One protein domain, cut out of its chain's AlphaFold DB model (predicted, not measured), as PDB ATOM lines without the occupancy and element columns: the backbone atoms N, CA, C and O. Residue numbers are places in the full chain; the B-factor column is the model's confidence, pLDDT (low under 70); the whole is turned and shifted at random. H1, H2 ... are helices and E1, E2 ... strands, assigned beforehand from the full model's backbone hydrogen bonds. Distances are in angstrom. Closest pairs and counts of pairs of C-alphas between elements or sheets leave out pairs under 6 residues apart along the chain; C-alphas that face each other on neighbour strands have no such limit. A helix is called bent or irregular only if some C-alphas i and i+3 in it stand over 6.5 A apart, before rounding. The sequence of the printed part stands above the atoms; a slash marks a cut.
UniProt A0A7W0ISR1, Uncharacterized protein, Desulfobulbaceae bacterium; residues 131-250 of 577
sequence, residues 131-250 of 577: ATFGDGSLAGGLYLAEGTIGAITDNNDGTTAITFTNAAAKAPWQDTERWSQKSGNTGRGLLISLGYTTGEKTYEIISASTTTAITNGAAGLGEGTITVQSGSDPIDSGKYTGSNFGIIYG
ATOM      1  N   ALA A 131     166.674 209.360 206.305       62.91
ATOM      2  CA  ALA A 131     167.017 209.466 204.898       62.91
ATOM      3  C   ALA A 131     167.793 208.238 204.424       62.91
ATOM      4  O   ALA A 131     168.802 207.873 205.026       62.91
ATOM      5  N   THR A 132     167.342 207.632 203.329       64.44
ATOM      6  CA  THR A 132     168.033 206.514 202.672       64.44
ATOM      7  C   THR A 132     168.311 206.850 201.217       64.44
ATOM      8  O   THR A 132     167.550 207.581 200.583       64.44
ATOM      9  N   PHE A 133     169.395 206.329 200.656       67.44
ATOM     10  CA  PHE A 133     169.748 206.587 199.266       67.44
ATOM     11  C   PHE A 133     168.624 206.212 198.302       67.44
ATOM     12  O   PHE A 133     168.042 205.128 198.362       67.44
ATOM     13  N   GLY A 134     168.337 207.117 197.367       65.62
ATOM     14  CA  GLY A 134     167.342 206.869 196.326       65.62
ATOM     15  C   GLY A 134     165.887 206.878 196.806       65.62
ATOM     16  O   GLY A 134     165.003 206.584 196.005       65.62
ATOM     17  N   ASP A 135     165.603 207.266 198.055       66.00
ATOM     18  CA  ASP A 135     164.229 207.409 198.567       66.00
ATOM     19  C   ASP A 135     163.457 208.605 197.974       66.00
ATOM     20  O   ASP A 135     162.291 208.829 198.300       66.00
ATOM     21  N   GLY A 136     164.101 209.385 197.099       63.59
ATOM     22  CA  GLY A 136     163.538 210.583 196.476       63.59
ATOM     23  C   GLY A 136     163.423 211.781 197.423       63.59
ATOM     24  O   GLY A 136     162.984 212.850 196.999       63.59
ATOM     25  N   SER A 137     163.824 211.636 198.690       64.56
ATOM     26  CA  SER A 137     163.936 212.742 199.631       64.56
ATOM     27  C   SER A 137     165.177 213.581 199.331       64.56
ATOM     28  O   SER A 137     166.149 213.137 198.716       64.56
ATOM     29  N   LEU A 138     165.169 214.822 199.813       63.31
ATOM     30  CA  LEU A 138     166.303 215.739 199.656       63.31
ATOM     31  C   LEU A 138     167.582 215.195 200.290       63.31
ATOM     32  O   LEU A 138     168.677 215.460 199.808       63.31
ATOM     33  N   ALA A 139     167.421 214.409 201.347       63.75
ATOM     34  CA  ALA A 139     168.501 213.796 202.087       63.75
ATOM     35  C   ALA A 139     169.027 212.524 201.394       63.75
ATOM     36  O   ALA A 139     170.239 212.353 201.301       63.75
ATOM     37  N   GLY A 140     168.156 211.708 200.786       65.19
ATOM     38  CA  GLY A 140     168.562 210.622 199.880       65.19
ATOM     39  C   GLY A 140     169.261 211.126 198.609       65.19
ATOM     40  O   GLY A 140     170.004 210.391 197.953       65.19
ATOM     41  N   GLY A 141     169.070 212.408 198.282       71.31
ATOM     42  CA  GLY A 141     169.811 213.141 197.263       71.31
ATOM     43  C   GLY A 141     171.255 213.483 197.647       71.31
ATOM     44  O   GLY A 141     172.072 213.583 196.738       71.31
ATOM     45  N   LEU A 142     171.589 213.608 198.939       77.50
ATOM     46  CA  LEU A 142     172.896 214.095 199.409       77.50
ATOM     47  C   LEU A 142     174.043 213.128 199.098       77.50
ATOM     48  O   LEU A 142     175.121 213.560 198.690       77.50
ATOM     49  N   TYR A 143     173.821 211.830 199.293       84.62
ATOM     50  CA  TYR A 143     174.887 210.842 199.188       84.62
ATOM     51  C   TYR A 143     175.141 210.401 197.745       84.62
ATOM     52  O   TYR A 143     174.231 210.041 196.995       84.62
ATOM     53  N   LEU A 144     176.418 210.392 197.371       86.50
ATOM     54  CA  LEU A 144     176.929 209.817 196.127       86.50
ATOM     55  C   LEU A 144     176.950 208.293 196.197       86.50
ATOM     56  O   LEU A 144     176.696 207.621 195.196       86.50
ATOM     57  N   ALA A 145     177.243 207.780 197.388       89.31
ATOM     58  CA  ALA A 145     177.201 206.378 197.742       89.31
ATOM     59  C   ALA A 145     176.853 206.225 199.223       89.31
ATOM     60  O   ALA A 145     177.175 207.105 200.019       89.31
ATOM     61  N   GLU A 146     176.244 205.107 199.589       90.69
ATOM     62  CA  GLU A 146     176.015 204.714 200.976       90.69
ATOM     63  C   GLU A 146     176.283 203.234 201.196       90.69
ATOM     64  O   GLU A 146     176.401 202.485 200.234       90.69
ATOM     65  N   GLY A 147     176.339 202.808 202.453       91.56
ATOM     66  CA  GLY A 147     176.341 201.402 202.840       91.56
ATOM     67  C   GLY A 147     176.402 201.238 204.353       91.56
ATOM     68  O   GLY A 147     176.214 202.198 205.101       91.56
ATOM     69  N   THR A 148     176.700 200.025 204.811       93.12
ATOM     70  CA  THR A 148     176.843 199.705 206.237       93.12
ATOM     71  C   THR A 148     178.300 199.408 206.571       93.12
ATOM     72  O   THR A 148     178.971 198.662 205.860       93.12
ATOM     73  N   ILE A 149     178.792 199.979 207.667       95.38
ATOM     74  CA  ILE A 149     180.153 199.789 208.169       95.38
ATOM     75  C   ILE A 149     180.270 198.394 208.790       95.38
ATOM     76  O   ILE A 149     179.569 198.071 209.748       95.38
ATOM     77  N   GLY A 150     181.175 197.574 208.262       96.31
ATOM     78  CA  GLY A 150     181.465 196.233 208.767       96.31
ATOM     79  C   GLY A 150     182.496 196.233 209.893       96.31
ATOM     80  O   GLY A 150     182.260 195.652 210.947       96.31
ATOM     81  N   ALA A 151     183.640 196.878 209.676       97.12
ATOM     82  CA  ALA A 151     184.728 196.986 210.642       97.12
ATOM     83  C   ALA A 151     185.556 198.247 210.381       97.12
ATOM     84  O   ALA A 151     185.638 198.727 209.251       97.12
ATOM     85  N   ILE A 152     186.196 198.751 211.433       97.06
ATOM     86  CA  ILE A 152     187.085 199.912 211.394       97.06
ATOM     87  C   ILE A 152     188.421 199.492 211.998       97.06
ATOM     88  O   ILE A 152     188.468 199.031 213.141       97.06
ATOM     89  N   THR A 153     189.492 199.659 211.228       97.31
ATOM     90  CA  THR A 153     190.852 199.264 211.596       97.31
ATOM     91  C   THR A 153     191.790 200.450 211.408       97.31
ATOM     92  O   THR A 153     191.957 200.936 210.290       97.31
ATOM     93  N   ASP A 154     192.408 200.909 212.493       96.06
ATOM     94  CA  ASP A 154     193.493 201.889 212.433       96.06
ATOM     95  C   ASP A 154     194.759 201.230 211.860       96.06
ATOM     96  O   ASP A 154     195.202 200.180 212.338       96.06
ATOM     97  N   ASN A 155     195.330 201.842 210.824       95.62
ATOM     98  CA  ASN A 155     196.533 201.348 210.165       95.62
ATOM     99  C   ASN A 155     197.823 201.776 210.893       95.62
ATOM    100  O   ASN A 155     198.898 201.279 210.561       95.62
ATOM    101  N   ASN A 156     197.733 202.626 211.924       93.94
ATOM    102  CA  ASN A 156     198.858 203.203 212.676       93.94
ATOM    103  C   ASN A 156     199.811 204.064 211.826       93.94
ATOM    104  O   ASN A 156     200.974 204.257 212.184       93.94
ATOM    105  N   ASP A 157     199.329 204.583 210.701       93.12
ATOM    106  CA  ASP A 157     200.062 205.472 209.794       93.12
ATOM    107  C   ASP A 157     199.316 206.796 209.545       93.12
ATOM    108  O   ASP A 157     199.630 207.531 208.611       93.12
ATOM    109  N   GLY A 158     198.333 207.111 210.398       90.56
ATOM    110  CA  GLY A 158     197.442 208.262 210.235       90.56
ATOM    111  C   GLY A 158     196.266 208.005 209.289       90.56
ATOM    112  O   GLY A 158     195.523 208.938 208.974       90.56
ATOM    113  N   THR A 159     196.087 206.759 208.839       94.69
ATOM    114  CA  THR A 159     194.943 206.336 208.029       94.69
ATOM    115  C   THR A 159     194.106 205.270 208.734       94.69
ATOM    116  O   THR A 159     194.561 204.547 209.622       94.69
ATOM    117  N   THR A 160     192.845 205.148 208.331       96.06
ATOM    118  CA  THR A 160     191.925 204.139 208.864       96.06
ATOM    119  C   THR A 160     191.237 203.397 207.728       96.06
ATOM    120  O   THR A 160     190.708 204.012 206.804       96.06
ATOM    121  N   ALA A 161     191.240 202.068 207.793       97.12
ATOM    122  CA  ALA A 161     190.515 201.202 206.876       97.12
ATOM    123  C   ALA A 161     189.112 200.895 207.418       97.12
ATOM    124  O   ALA A 161     188.951 200.445 208.551       97.12
ATOM    125  N   ILE A 162     188.101 201.112 206.585       97.00
ATOM    126  CA  ILE A 162     186.686 200.898 206.871       97.00
ATOM    127  C   ILE A 162     186.187 199.836 205.900       97.00
ATOM    128  O   ILE A 162     186.091 200.089 204.698       97.00
ATOM    129  N   THR A 163     185.874 198.642 206.394       97.12
ATOM    130  CA  THR A 163     185.180 197.653 205.567       97.12
ATOM    131  C   THR A 163     183.700 197.988 205.513       97.12
ATOM    132  O   THR A 163     183.128 198.489 206.484       97.12
ATOM    133  N   PHE A 164     183.066 197.714 204.380       95.50
ATOM    134  CA  PHE A 164     181.645 197.974 204.201       95.50
ATOM    135  C   PHE A 164     180.918 196.811 203.546       95.50
ATOM    136  O   PHE A 164     181.521 195.996 202.849       95.50
ATOM    137  N   THR A 165     179.605 196.780 203.747       94.12
ATOM    138  CA  THR A 165     178.658 195.869 203.104       94.12
ATOM    139  C   THR A 165     177.425 196.642 202.630       94.12
ATOM    140  O   THR A 165     177.244 197.813 202.975       94.12
ATOM    141  N   ASN A 166     176.575 195.992 201.826       89.38
ATOM    142  CA  ASN A 166     175.301 196.538 201.332       89.38
ATOM    143  C   ASN A 166     175.417 197.921 200.676       89.38
ATOM    144  O   ASN A 166     174.475 198.709 200.730       89.38
ATOM    145  N   ALA A 167     176.570 198.234 200.081       90.31
ATOM    146  CA  ALA A 167     176.788 199.572 199.574       90.31
ATOM    147  C   ALA A 167     176.087 199.791 198.227       90.31
ATOM    148  O   ALA A 167     176.018 198.880 197.400       90.31
ATOM    149  N   ALA A 168     175.594 201.005 197.999       89.75
ATOM    150  CA  ALA A 168     174.975 201.454 196.758       89.75
ATOM    151  C   ALA A 168     175.555 202.807 196.330       89.75
ATOM    152  O   ALA A 168     175.944 203.602 197.180       89.75
ATOM    153  N   ALA A 169     175.624 203.082 195.024       88.12
ATOM    154  CA  ALA A 169     176.158 204.348 194.509       88.12
ATOM    155  C   ALA A 169     175.469 204.849 193.236       88.12
ATOM    156  O   ALA A 169     175.010 204.069 192.394       88.12
ATOM    157  N   LYS A 170     175.426 206.181 193.078       85.00
ATOM    158  CA  LYS A 170     174.908 206.863 191.879       85.00
ATOM    159  C   LYS A 170     175.911 206.745 190.752       85.00
ATOM    160  O   LYS A 170     177.102 206.614 190.999       85.00
ATOM    161  N   ALA A 171     175.460 206.877 189.507       82.31
ATOM    162  CA  ALA A 171     176.399 207.036 188.404       82.31
ATOM    163  C   ALA A 171     177.142 208.379 188.512       82.31
ATOM    164  O   ALA A 171     176.514 209.384 188.840       82.31
ATOM    165  N   PRO A 172     178.460 208.434 188.243       83.50
ATOM    166  CA  PRO A 172     179.366 207.341 187.866       83.50
ATOM    167  C   PRO A 172     180.143 206.732 189.056       83.50
ATOM    168  O   PRO A 172     181.198 206.132 188.871       83.50
ATOM    169  N   TRP A 173     179.673 206.935 190.282       87.12
ATOM    170  CA  TRP A 173     180.317 206.535 191.533       87.12
ATOM    171  C   TRP A 173     180.205 205.044 191.856       87.12
ATOM    172  O   TRP A 173     180.674 204.639 192.914       87.12
ATOM    173  N   GLN A 174     179.642 204.213 190.971       87.88
ATOM    174  CA  GLN A 174     179.760 202.757 191.123       87.88
ATOM    175  C   GLN A 174     181.201 202.267 190.923       87.88
ATOM    176  O   GLN A 174     181.585 201.216 191.423       87.88
ATOM    177  N   ASP A 175     182.004 203.037 190.193       87.50
ATOM    178  CA  ASP A 175     183.434 202.810 190.049       87.50
ATOM    179  C   ASP A 175     184.158 203.359 191.289       87.50
ATOM    180  O   ASP A 175     184.447 204.555 191.382       87.50
ATOM    181  N   THR A 176     184.387 202.488 192.278       89.00
ATOM    182  CA  THR A 176     184.979 202.878 193.572       89.00
ATOM    183  C   THR A 176     186.400 203.423 193.449       89.00
ATOM    184  O   THR A 176     186.795 204.247 194.272       89.00
ATOM    185  N   GLU A 177     187.140 203.092 192.385       86.00
ATOM    186  CA  GLU A 177     188.457 203.691 192.141       86.00
ATOM    187  C   GLU A 177     188.345 205.221 192.024       86.00
ATOM    188  O   GLU A 177     189.200 205.959 192.522       86.00
ATOM    189  N   ARG A 178     187.229 205.724 191.475       86.50
ATOM    190  CA  ARG A 178     186.962 207.167 191.346       86.50
ATOM    191  C   ARG A 178     186.806 207.887 192.674       86.50
ATOM    192  O   ARG A 178     186.948 209.107 192.695       86.50
ATOM    193  N   TRP A 179     186.501 207.177 193.760       88.31
ATOM    194  CA  TRP A 179     186.308 207.811 195.066       88.31
ATOM    195  C   TRP A 179     187.603 208.438 195.568       88.31
ATOM    196  O   TRP A 179     187.585 209.518 196.151       88.31
ATOM    197  N   SER A 180     188.721 207.789 195.244       83.31
ATOM    198  CA  SER A 180     190.071 208.238 195.574       83.31
ATOM    199  C   SER A 180     190.695 209.179 194.551       83.31
ATOM    200  O   SER A 180     191.531 209.995 194.901       83.31
ATOM    201  N   GLN A 181     190.268 209.141 193.285       78.06
ATOM    202  CA  GLN A 181     190.868 209.957 192.215       78.06
ATOM    203  C   GLN A 181     190.690 211.473 192.403       78.06
ATOM    204  O   GLN A 181     191.237 212.263 191.633       78.06
ATOM    205  N   LYS A 182     189.893 211.893 193.390       67.50
ATOM    206  CA  LYS A 182     189.711 213.301 193.735       67.50
ATOM    207  C   LYS A 182     190.502 213.760 194.958       67.50
ATOM    208  O   LYS A 182     190.415 214.951 195.246       67.50
ATOM    209  N   SER A 183     191.233 212.882 195.644       60.19
ATOM    210  CA  SER A 183     192.103 213.284 196.752       60.19
ATOM    211  C   SER A 183     193.363 214.005 196.249       60.19
ATOM    212  O   SER A 183     193.798 213.828 195.105       60.19
ATOM    213  N   GLY A 184     193.929 214.872 197.091       59.12
ATOM    214  CA  GLY A 184     195.151 215.638 196.804       59.12
ATOM    215  C   GLY A 184     194.988 216.876 195.900       59.12
ATOM    216  O   GLY A 184     193.893 217.378 195.649       59.12
ATOM    217  N   ASN A 185     196.115 217.391 195.381       51.88
ATOM    218  CA  ASN A 185     196.243 218.742 194.792       51.88
ATOM    219  C   ASN A 185     195.416 219.012 193.517       51.88
ATOM    220  O   ASN A 185     195.362 220.148 193.039       51.88
ATOM    221  N   THR A 186     194.797 217.991 192.922       52.75
ATOM    222  CA  THR A 186     194.050 218.106 191.659       52.75
ATOM    223  C   THR A 186     192.532 218.127 191.827       52.75
ATOM    224  O   THR A 186     191.829 218.336 190.835       52.75
ATOM    225  N   GLY A 187     191.985 217.920 193.032       55.16
ATOM    226  CA  GLY A 187     190.569 217.588 193.167       55.16
ATOM    227  C   GLY A 187     189.890 217.992 194.471       55.16
ATOM    228  O   GLY A 187     190.505 218.252 195.491       55.16
ATOM    229  N   ARG A 188     188.557 218.077 194.390       65.25
ATOM    230  CA  ARG A 188     187.649 218.167 195.539       65.25
ATOM    231  C   ARG A 188     187.496 216.740 196.071       65.25
ATOM    232  O   ARG A 188     186.673 216.013 195.504       65.25
ATOM    233  N   GLY A 189     188.302 216.341 197.053       74.88
ATOM    234  CA  GLY A 189     188.245 215.003 197.649       74.88
ATOM    235  C   GLY A 189     186.815 214.598 198.010       74.88
ATOM    236  O   GLY A 189     185.980 215.445 198.355       74.88
ATOM    237  N   LEU A 190     186.501 213.311 197.867       88.31
ATOM    238  CA  LEU A 190     185.265 212.788 198.433       88.31
ATOM    239  C   LEU A 190     185.465 212.582 199.926       88.31
ATOM    240  O   LEU A 190     186.531 212.148 200.364       88.31
ATOM    241  N   LEU A 191     184.424 212.883 200.692       89.69
ATOM    242  CA  LEU A 191     184.421 212.652 202.125       89.69
ATOM    243  C   LEU A 191     183.453 211.538 202.464       89.69
ATOM    244  O   LEU A 191     182.376 211.447 201.873       89.69
ATOM    245  N   ILE A 192     183.814 210.742 203.461       91.38
ATOM    246  CA  ILE A 192     182.886 209.839 204.125       91.38
ATOM    247  C   ILE A 192     182.317 210.515 205.376       91.38
ATOM    248  O   ILE A 192     183.046 211.110 206.173       91.38
ATOM    249  N   SER A 193     181.004 210.402 205.542       89.81
ATOM    250  CA  SER A 193     180.270 210.666 206.774       89.81
ATOM    251  C   SER A 193     179.912 209.334 207.408       89.81
ATOM    252  O   SER A 193     179.344 208.466 206.742       89.81
ATOM    253  N   LEU A 194     180.202 209.175 208.693       89.62
ATOM    254  CA  LEU A 194     179.824 207.986 209.456       89.62
ATOM    255  C   LEU A 194     178.526 208.276 210.222       89.62
ATOM    256  O   LEU A 194     178.282 209.423 210.577       89.62
ATOM    257  N   GLY A 195     177.675 207.272 210.430       81.81
ATOM    258  CA  GLY A 195     176.559 207.304 211.387       81.81
ATOM    259  C   GLY A 195     175.297 208.094 211.009       81.81
ATOM    260  O   GLY A 195     174.296 207.959 211.705       81.81
ATOM    261  N   TYR A 196     175.287 208.869 209.918       72.56
ATOM    262  CA  TYR A 196     174.139 209.693 209.470       72.56
ATOM    263  C   TYR A 196     173.595 210.689 210.502       72.56
ATOM    264  O   TYR A 196     172.486 211.205 210.338       72.56
ATOM    265  N   THR A 197     174.345 210.988 211.562       62.81
ATOM    266  CA  THR A 197     173.909 211.966 212.558       62.81
ATOM    267  C   THR A 197     174.588 213.312 212.339       62.81
ATOM    268  O   THR A 197     175.734 213.403 211.898       62.81
ATOM    269  N   THR A 198     173.846 214.389 212.592       57.31
ATOM    270  CA  THR A 198     174.356 215.752 212.460       57.31
ATOM    271  C   THR A 198     175.457 216.002 213.494       57.31
ATOM    272  O   THR A 198     175.264 215.778 214.688       57.31
ATOM    273  N   GLY A 199     176.617 216.487 213.036       59.75
ATOM    274  CA  GLY A 199     177.743 216.864 213.900       59.75
ATOM    275  C   GLY A 199     178.844 215.811 214.057       59.75
ATOM    276  O   GLY A 199     179.693 215.958 214.936       59.75
ATOM    277  N   GLU A 200     178.847 214.758 213.240       71.19
ATOM    278  CA  GLU A 200     179.946 213.790 213.215       71.19
ATOM    279  C   GLU A 200     181.027 214.190 212.214       71.19
ATOM    280  O   GLU A 200     180.729 214.719 211.147       71.19
ATOM    281  N   LYS A 201     182.289 213.925 212.580       80.56
ATOM    282  CA  LYS A 201     183.451 214.252 211.754       80.56
ATOM    283  C   LYS A 201     183.368 213.550 210.404       80.56
ATOM    284  O   LYS A 201     183.040 212.363 210.320       80.56
ATOM    285  N   THR A 202     183.758 214.276 209.370       89.19
ATOM    286  CA  THR A 202     184.012 213.719 208.039       89.19
ATOM    287  C   THR A 202     185.482 213.422 207.809       89.19
ATOM    288  O   THR A 202     186.357 214.074 208.381       89.19
ATOM    289  N   TYR A 203     185.750 212.450 206.938       90.50
ATOM    290  CA  TYR A 203     187.107 212.004 206.620       90.50
ATOM    291  C   TYR A 203     187.320 211.958 205.111       90.50
ATOM    292  O   TYR A 203     186.437 211.509 204.380       90.50
ATOM    293  N   GLU A 204     188.484 212.407 204.641       90.94
ATOM    294  CA  GLU A 204     188.842 212.318 203.223       90.94
ATOM    295  C   GLU A 204     189.115 210.866 202.828       90.94
ATOM    296  O   GLU A 204     189.804 210.137 203.544       90.94
ATOM    297  N   ILE A 205     188.578 210.448 201.683       92.81
ATOM    298  CA  ILE A 205     188.811 209.124 201.109       92.81
ATOM    299  C   ILE A 205     190.139 209.113 200.342       92.81
ATOM    300  O   ILE A 205     190.289 209.787 199.325       92.81
ATOM    301  N   ILE A 206     191.081 208.286 200.799       91.88
ATOM    302  CA  ILE A 206     192.407 208.099 200.188       91.88
ATOM    303  C   ILE A 206     192.370 206.993 199.139       91.88
ATOM    304  O   ILE A 206     192.989 207.112 198.087       91.88
ATOM    305  N   SER A 207     191.672 205.896 199.426       93.12
ATOM    306  CA  SER A 207     191.522 204.759 198.520       93.12
ATOM    307  C   SER A 207     190.188 204.061 198.773       93.12
ATOM    308  O   SER A 207     189.624 204.138 199.865       93.12
ATOM    309  N   ALA A 208     189.659 203.392 197.755       93.62
ATOM    310  CA  ALA A 208     188.507 202.520 197.907       93.62
ATOM    311  C   ALA A 208     188.620 201.339 196.946       93.62
ATOM    312  O   ALA A 208     189.177 201.459 195.856       93.62
ATOM    313  N   SER A 209     188.113 200.187 197.374       93.12
ATOM    314  CA  SER A 209     188.077 198.963 196.578       93.12
ATOM    315  C   SER A 209     186.846 198.134 196.929       93.12
ATOM    316  O   SER A 209     186.356 198.193 198.059       93.12
ATOM    317  N   THR A 210     186.364 197.335 195.980       90.75
ATOM    318  CA  THR A 210     185.338 196.311 196.214       90.75
ATOM    319  C   THR A 210     185.954 194.921 196.104       90.75
ATOM    320  O   THR A 210     186.851 194.680 195.297       90.75
ATOM    321  N   THR A 211     185.478 193.974 196.911       82.75
ATOM    322  CA  THR A 211     185.897 192.563 196.820       82.75
ATOM    323  C   THR A 211     185.145 191.811 195.726       82.75
ATOM    324  O   THR A 211     185.624 190.792 195.230       82.75
ATOM    325  N   THR A 212     183.978 192.316 195.317       74.56
ATOM    326  CA  THR A 212     183.185 191.750 194.224       74.56
ATOM    327  C   THR A 212     183.338 192.617 192.979       74.56
ATOM    328  O   THR A 212     183.094 193.824 193.017       74.56
ATOM    329  N   ALA A 213     183.737 192.001 191.863       60.41
ATOM    330  CA  ALA A 213     183.717 192.655 190.561       60.41
ATOM    331  C   ALA A 213     182.262 192.976 190.195       60.41
ATOM    332  O   ALA A 213     181.438 192.072 190.046       60.41
ATOM    333  N   ILE A 214     181.941 194.262 190.075       60.53
ATOM    334  CA  ILE A 214     180.595 194.708 189.724       60.53
ATOM    335  C   ILE A 214     180.353 194.364 188.256       60.53
ATOM    336  O   ILE A 214     180.900 194.990 187.348       60.53
ATOM    337  N   THR A 215     179.522 193.359 187.995       53.06
ATOM    338  CA  THR A 215     178.998 193.104 186.655       53.06
ATOM    339  C   THR A 215     177.953 194.169 186.321       53.06
ATOM    340  O   THR A 215     176.805 194.079 186.742       53.06
ATOM    341  N   ASN A 216     178.400 195.203 185.598       47.28
ATOM    342  CA  ASN A 216     177.642 196.237 184.879       47.28
ATOM    343  C   ASN A 216     176.115 196.249 185.109       47.28
ATOM    344  O   ASN A 216     175.376 195.523 184.444       47.28
ATOM    345  N   GLY A 217     175.646 197.157 185.971       54.00
ATOM    346  CA  GLY A 217     174.255 197.635 185.963       54.00
ATOM    347  C   GLY A 217     173.445 197.422 187.244       54.00
ATOM    348  O   GLY A 217     172.378 198.017 187.371       54.00
ATOM    349  N   ALA A 218     173.927 196.636 188.210       53.44
ATOM    350  CA  ALA A 218     173.303 196.586 189.532       53.44
ATOM    351  C   ALA A 218     173.784 197.772 190.385       53.44
ATOM    352  O   ALA A 218     174.982 198.016 190.487       53.44
ATOM    353  N   ALA A 219     172.857 198.495 191.018       60.12
ATOM    354  CA  ALA A 219     173.160 199.646 191.878       60.12
ATOM    355  C   ALA A 219     173.962 199.293 193.150       60.12
ATOM    356  O   ALA A 219     174.366 200.199 193.871       60.12
ATOM    357  N   GLY A 220     174.179 198.000 193.428       73.38
ATOM    358  CA  GLY A 220     174.905 197.510 194.596       73.38
ATOM    359  C   GLY A 220     176.394 197.283 194.316       73.38
ATOM    360  O   GLY A 220     176.752 196.532 193.413       73.38
ATOM    361  N   LEU A 221     177.248 197.892 195.136       79.56
ATOM    362  CA  LEU A 221     178.708 197.750 195.147       79.56
ATOM    363  C   LEU A 221     179.187 196.478 195.869       79.56
ATOM    364  O   LEU A 221     180.350 196.099 195.749       79.56
ATOM    365  N   GLY A 222     178.302 195.823 196.627       84.56
ATOM    366  CA  GLY A 222     178.640 194.658 197.442       84.56
ATOM    367  C   GLY A 222     179.469 195.031 198.670       84.56
ATOM    368  O   GLY A 222     179.158 196.001 199.367       84.56
ATOM    369  N   GLU A 223     180.492 194.225 198.950       91.81
ATOM    370  CA  GLU A 223     181.438 194.447 200.042       91.81
ATOM    371  C   GLU A 223     182.738 195.075 199.533       91.81
ATOM    372  O   GLU A 223     183.142 194.886 198.380       91.81
ATOM    373  N   GLY A 224     183.424 195.803 200.407       94.25
ATOM    374  CA  GLY A 224     184.670 196.461 200.047       94.25
ATOM    375  C   GLY A 224     185.389 197.091 201.224       94.25
ATOM    376  O   GLY A 224     185.089 196.824 202.388       94.25
ATOM    377  N   THR A 225     186.393 197.903 200.914       96.31
ATOM    378  CA  THR A 225     187.183 198.654 201.891       96.31
ATOM    379  C   THR A 225     187.409 200.074 201.393       96.31
ATOM    380  O   THR A 225     187.791 200.270 200.241       96.31
ATOM    381  N   ILE A 226     187.187 201.048 202.271       95.88
ATOM    382  CA  ILE A 226     187.516 202.464 202.093       95.88
ATOM    383  C   ILE A 226     188.657 202.777 203.057       95.88
ATOM    384  O   ILE A 226     188.547 202.486 204.244       95.88
ATOM    385  N   THR A 227     189.741 203.375 202.581       95.56
ATOM    386  CA  THR A 227     190.787 203.927 203.446       95.56
ATOM    387  C   THR A 227     190.647 205.437 203.496       95.56
ATOM    388  O   THR A 227     190.514 206.082 202.455       95.56
ATOM    389  N   VAL A 228     190.679 205.999 204.703       94.06
ATOM    390  CA  VAL A 228     190.473 207.430 204.942       94.06
ATOM    391  C   VAL A 228     191.601 208.064 205.740       94.06
ATOM    392  O   VAL A 228     192.287 207.378 206.499       94.06
ATOM    393  N   GLN A 229     191.759 209.377 205.586       91.44
ATOM    394  CA  GLN A 229     192.743 210.194 206.298       91.44
ATOM    395  C   GLN A 229     192.180 210.632 207.660       91.44
ATOM    396  O   GLN A 229     191.454 211.625 207.756       91.44
ATOM    397  N   SER A 230     192.497 209.883 208.719       89.38
ATOM    398  CA  SER A 230     192.016 210.123 210.092       89.38
ATOM    399  C   SER A 230     192.989 210.935 210.953       89.38
ATOM    400  O   SER A 230     192.575 211.564 211.925       89.38
ATOM    401  N   GLY A 231     194.265 211.015 210.568       87.06
ATOM    402  CA  GLY A 231     195.279 211.752 211.320       87.06
ATOM    403  C   GLY A 231     195.578 211.095 212.670       87.06
ATOM    404  O   GLY A 231     195.649 209.875 212.774       87.06
ATOM    405  N   SER A 232     195.789 211.903 213.711       83.69
ATOM    406  CA  SER A 232     196.102 211.416 215.065       83.69
ATOM    407  C   SER A 232     194.882 211.021 215.902       83.69
ATOM    408  O   SER A 232     195.060 210.567 217.031       83.69
ATOM    409  N   ASP A 233     193.665 211.225 215.390       81.75
ATOM    410  CA  ASP A 233     192.417 210.900 216.084       81.75
ATOM    411  C   ASP A 233     191.761 209.674 215.426       81.75
ATOM    412  O   ASP A 233     191.069 209.811 214.409       81.75
ATOM    413  N   PRO A 234     192.024 208.456 215.935       84.00
ATOM    414  CA  PRO A 234     191.505 207.242 215.330       84.00
ATOM    415  C   PRO A 234     189.979 207.195 215.426       84.00
ATOM    416  O   PRO A 234     189.371 207.566 216.430       84.00
ATOM    417  N   ILE A 235     189.350 206.676 214.375       91.25
ATOM    418  CA  ILE A 235     187.896 206.524 214.321       91.25
ATOM    419  C   ILE A 235     187.459 205.501 215.380       91.25
ATOM    420  O   ILE A 235     187.913 204.356 215.366       91.25
ATOM    421  N   ASP A 236     186.544 205.892 216.273       91.12
ATOM    422  CA  ASP A 236     185.998 205.010 217.312       91.12
ATOM    423  C   ASP A 236     185.196 203.853 216.686       91.12
ATOM    424  O   ASP A 236     184.023 203.984 216.319       91.12
ATOM    425  N   SER A 237     185.840 202.691 216.571       91.81
ATOM    426  CA  SER A 237     185.236 201.492 215.991       91.81
ATOM    427  C   SER A 237     184.030 200.994 216.788       91.81
ATOM    428  O   SER A 237     183.085 200.476 216.188       91.81
ATOM    429  N   GLY A 238     184.016 201.190 218.110       92.25
ATOM    430  CA  GLY A 238     182.910 200.797 218.981       92.25
ATOM    431  C   GLY A 238     181.658 201.641 218.758       92.25
ATOM    432  O   GLY A 238     180.547 201.146 218.944       92.25
ATOM    433  N   LYS A 239     181.835 202.886 218.309       91.00
ATOM    434  CA  LYS A 239     180.737 203.798 217.984       91.00
ATOM    435  C   LYS A 239     180.113 203.517 216.616       91.00
ATOM    436  O   LYS A 239     178.893 203.574 216.490       91.00
ATOM    437  N   TYR A 240     180.929 203.234 215.599       92.62
ATOM    438  CA  TYR A 240     180.477 203.252 214.199       92.62
ATOM    439  C   TYR A 240     180.275 201.878 213.552       92.62
ATOM    440  O   TYR A 240     179.604 201.788 212.525       92.62
ATOM    441  N   THR A 241     180.804 200.794 214.124       94.88
ATOM    442  CA  THR A 241     180.598 199.446 213.566       94.88
ATOM    443  C   THR A 241     179.107 199.092 213.512       94.88
ATOM    444  O   THR A 241     178.388 199.243 214.497       94.88
ATOM    445  N   GLY A 242     178.633 198.629 212.353       93.12
ATOM    446  CA  GLY A 242     177.222 198.337 212.090       93.12
ATOM    447  C   GLY A 242     176.358 199.561 211.765       93.12
ATOM    448  O   GLY A 242     175.188 199.393 211.428       93.12
ATOM    449  N   SER A 243     176.909 200.776 211.841       91.69
ATOM    450  CA  SER A 243     176.214 201.999 211.430       91.69
ATOM    451  C   SER A 243     176.276 202.193 209.916       91.69
ATOM    452  O   SER A 243     177.110 201.598 209.232       91.69
ATOM    453  N   ASN A 244     175.417 203.058 209.383       90.50
ATOM    454  CA  ASN A 244     175.500 203.451 207.980       90.50
ATOM    455  C   ASN A 244     176.619 204.475 207.753       90.50
ATOM    456  O   ASN A 244     177.018 205.193 208.670       90.50
ATOM    457  N   PHE A 245     177.099 204.559 206.518       91.25
ATOM    458  CA  PHE A 245     177.956 205.641 206.049       91.25
ATOM    459  C   PHE A 245     177.398 206.231 204.760       91.25
ATOM    460  O   PHE A 245     176.679 205.559 204.024       91.25
ATOM    461  N   GLY A 246     177.798 207.465 204.466       89.69
ATOM    462  CA  GLY A 246     177.472 208.142 203.218       89.69
ATOM    463  C   GLY A 246     178.672 208.899 202.670       89.69
ATOM    464  O   GLY A 246     179.471 209.439 203.429       89.69
ATOM    465  N   ILE A 247     178.809 208.931 201.350       89.44
ATOM    466  CA  ILE A 247     179.884 209.634 200.648       89.44
ATOM    467  C   ILE A 247     179.335 210.919 200.042       89.44
ATOM    468  O   ILE A 247     178.320 210.891 199.347       89.44
ATOM    469  N   ILE A 248     180.023 212.034 200.273       86.56
ATOM    470  CA  ILE A 248     179.652 213.364 199.778       86.56
ATOM    471  C   ILE A 248     180.839 214.063 199.107       86.56
ATOM    472  O   ILE A 248     181.990 213.633 199.197       86.56
ATOM    473  N   TYR A 249     180.561 215.190 198.459       83.31
ATOM    474  CA  TYR A 249     181.595 216.119 198.013       83.31
ATOM    475  C   TYR A 249     182.191 216.907 199.190       83.31
ATOM    476  O   TYR A 249     181.459 217.544 199.942       83.31
ATOM    477  N   GLY A 250     183.521 216.945 199.312       75.50
ATOM    478  CA  GLY A 250     184.211 217.663 200.387       75.50
ATOM    479  C   GLY A 250     184.359 219.157 200.157       75.50
ATOM    480  O   GLY A 250     185.453 219.628 199.861       75.50
TER     481      GLY A 250
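What this domain is: This is residues 131 to 250 of the 577 residues of an uncharacterized protein of Desulfobulbaceae bacterium (UniProt A0A7W0ISR1). You are looking at a small closed barrel of six strands, E1 to E6, four of them sharply bent as they wrap round it, with two very short helices, H1 and H2, packed on its outside. Before the barrel comes a loop, residues 131 to 144, with no named element. The printed part has 120 residues, in the order E1 E2 H1 E3 E4 E5 H2 E6; round the ring run E1 E2 E5 E4 E3 E6 and back to E1, each neighbour pair antiparallel. The class is mostly strand, though under half of the residues are in named elements. The whole is compact, with a radius of gyration of the C-alphas of 13.3 A and spans of 38 by 28 by 26 A.

How they stand to each other: Begin with E1, residues 145 to 154, and E2, residues 159 to 169, a hairpin; N 150 and O 163 are 2.8 A apart. E1 bends by 81 degrees at residue 148 and E2 by 98 degrees at residue 166. H1, residues 177 to 180, lies outside the barrel at a height over the sheet of 6.5 A; its closest C-alpha pair with E4, residues 202 to 210, is Ser 180 and Ser 207, 4.8 A apart. E3, residues 190 to 194, E4 and E5, residues 220 to 229, form a meander, each strand the antiparallel neighbour of the one before. Look for N 192 and O 203, 2.9 A, between E3 and E4, and N 209 and O 225, 2.9 A, between E4 and E5. On its other side E5 has E2, with N 162 and O 226 at 2.8 A. H2, residues 237 to 240, is outside the barrel at a height of 7.5 A; its closest C-alpha pair with E1 is Ser 237 and Ile 152, 5.2 A. E6, residues 244 to 249, closes the ring: N 193 of E3 and O 246 are 2.8 A apart, and N 247 and O 145 of E1 are 2.8 A apart. H1 and H2 are too short for any O i to N i+4 pair.

Where its parts are: Find C-alpha 145 at (177.201, 206.378, 197.742), where E1 begins its 22.4 A. E2 measures 23.2 A, E4 21.1 A and E5 24.8 A; E6 is 17.2 A and E3 13.2 A. H1 and H2 measure 5.9 A and 5.4 A. E6 ends at C-alpha 249, (181.595, 216.119, 198.013).

The domain as a whole: The C-alphas of Gly 136 and Asn 156 are the two farthest apart, 39.6 A. The printed part has no cut, and no link is long. The mean pLDDT of the printed part is 82.4; it is under 70 at residues 131 to 140, 182 to 188, 197 to 199 and 213 to 219.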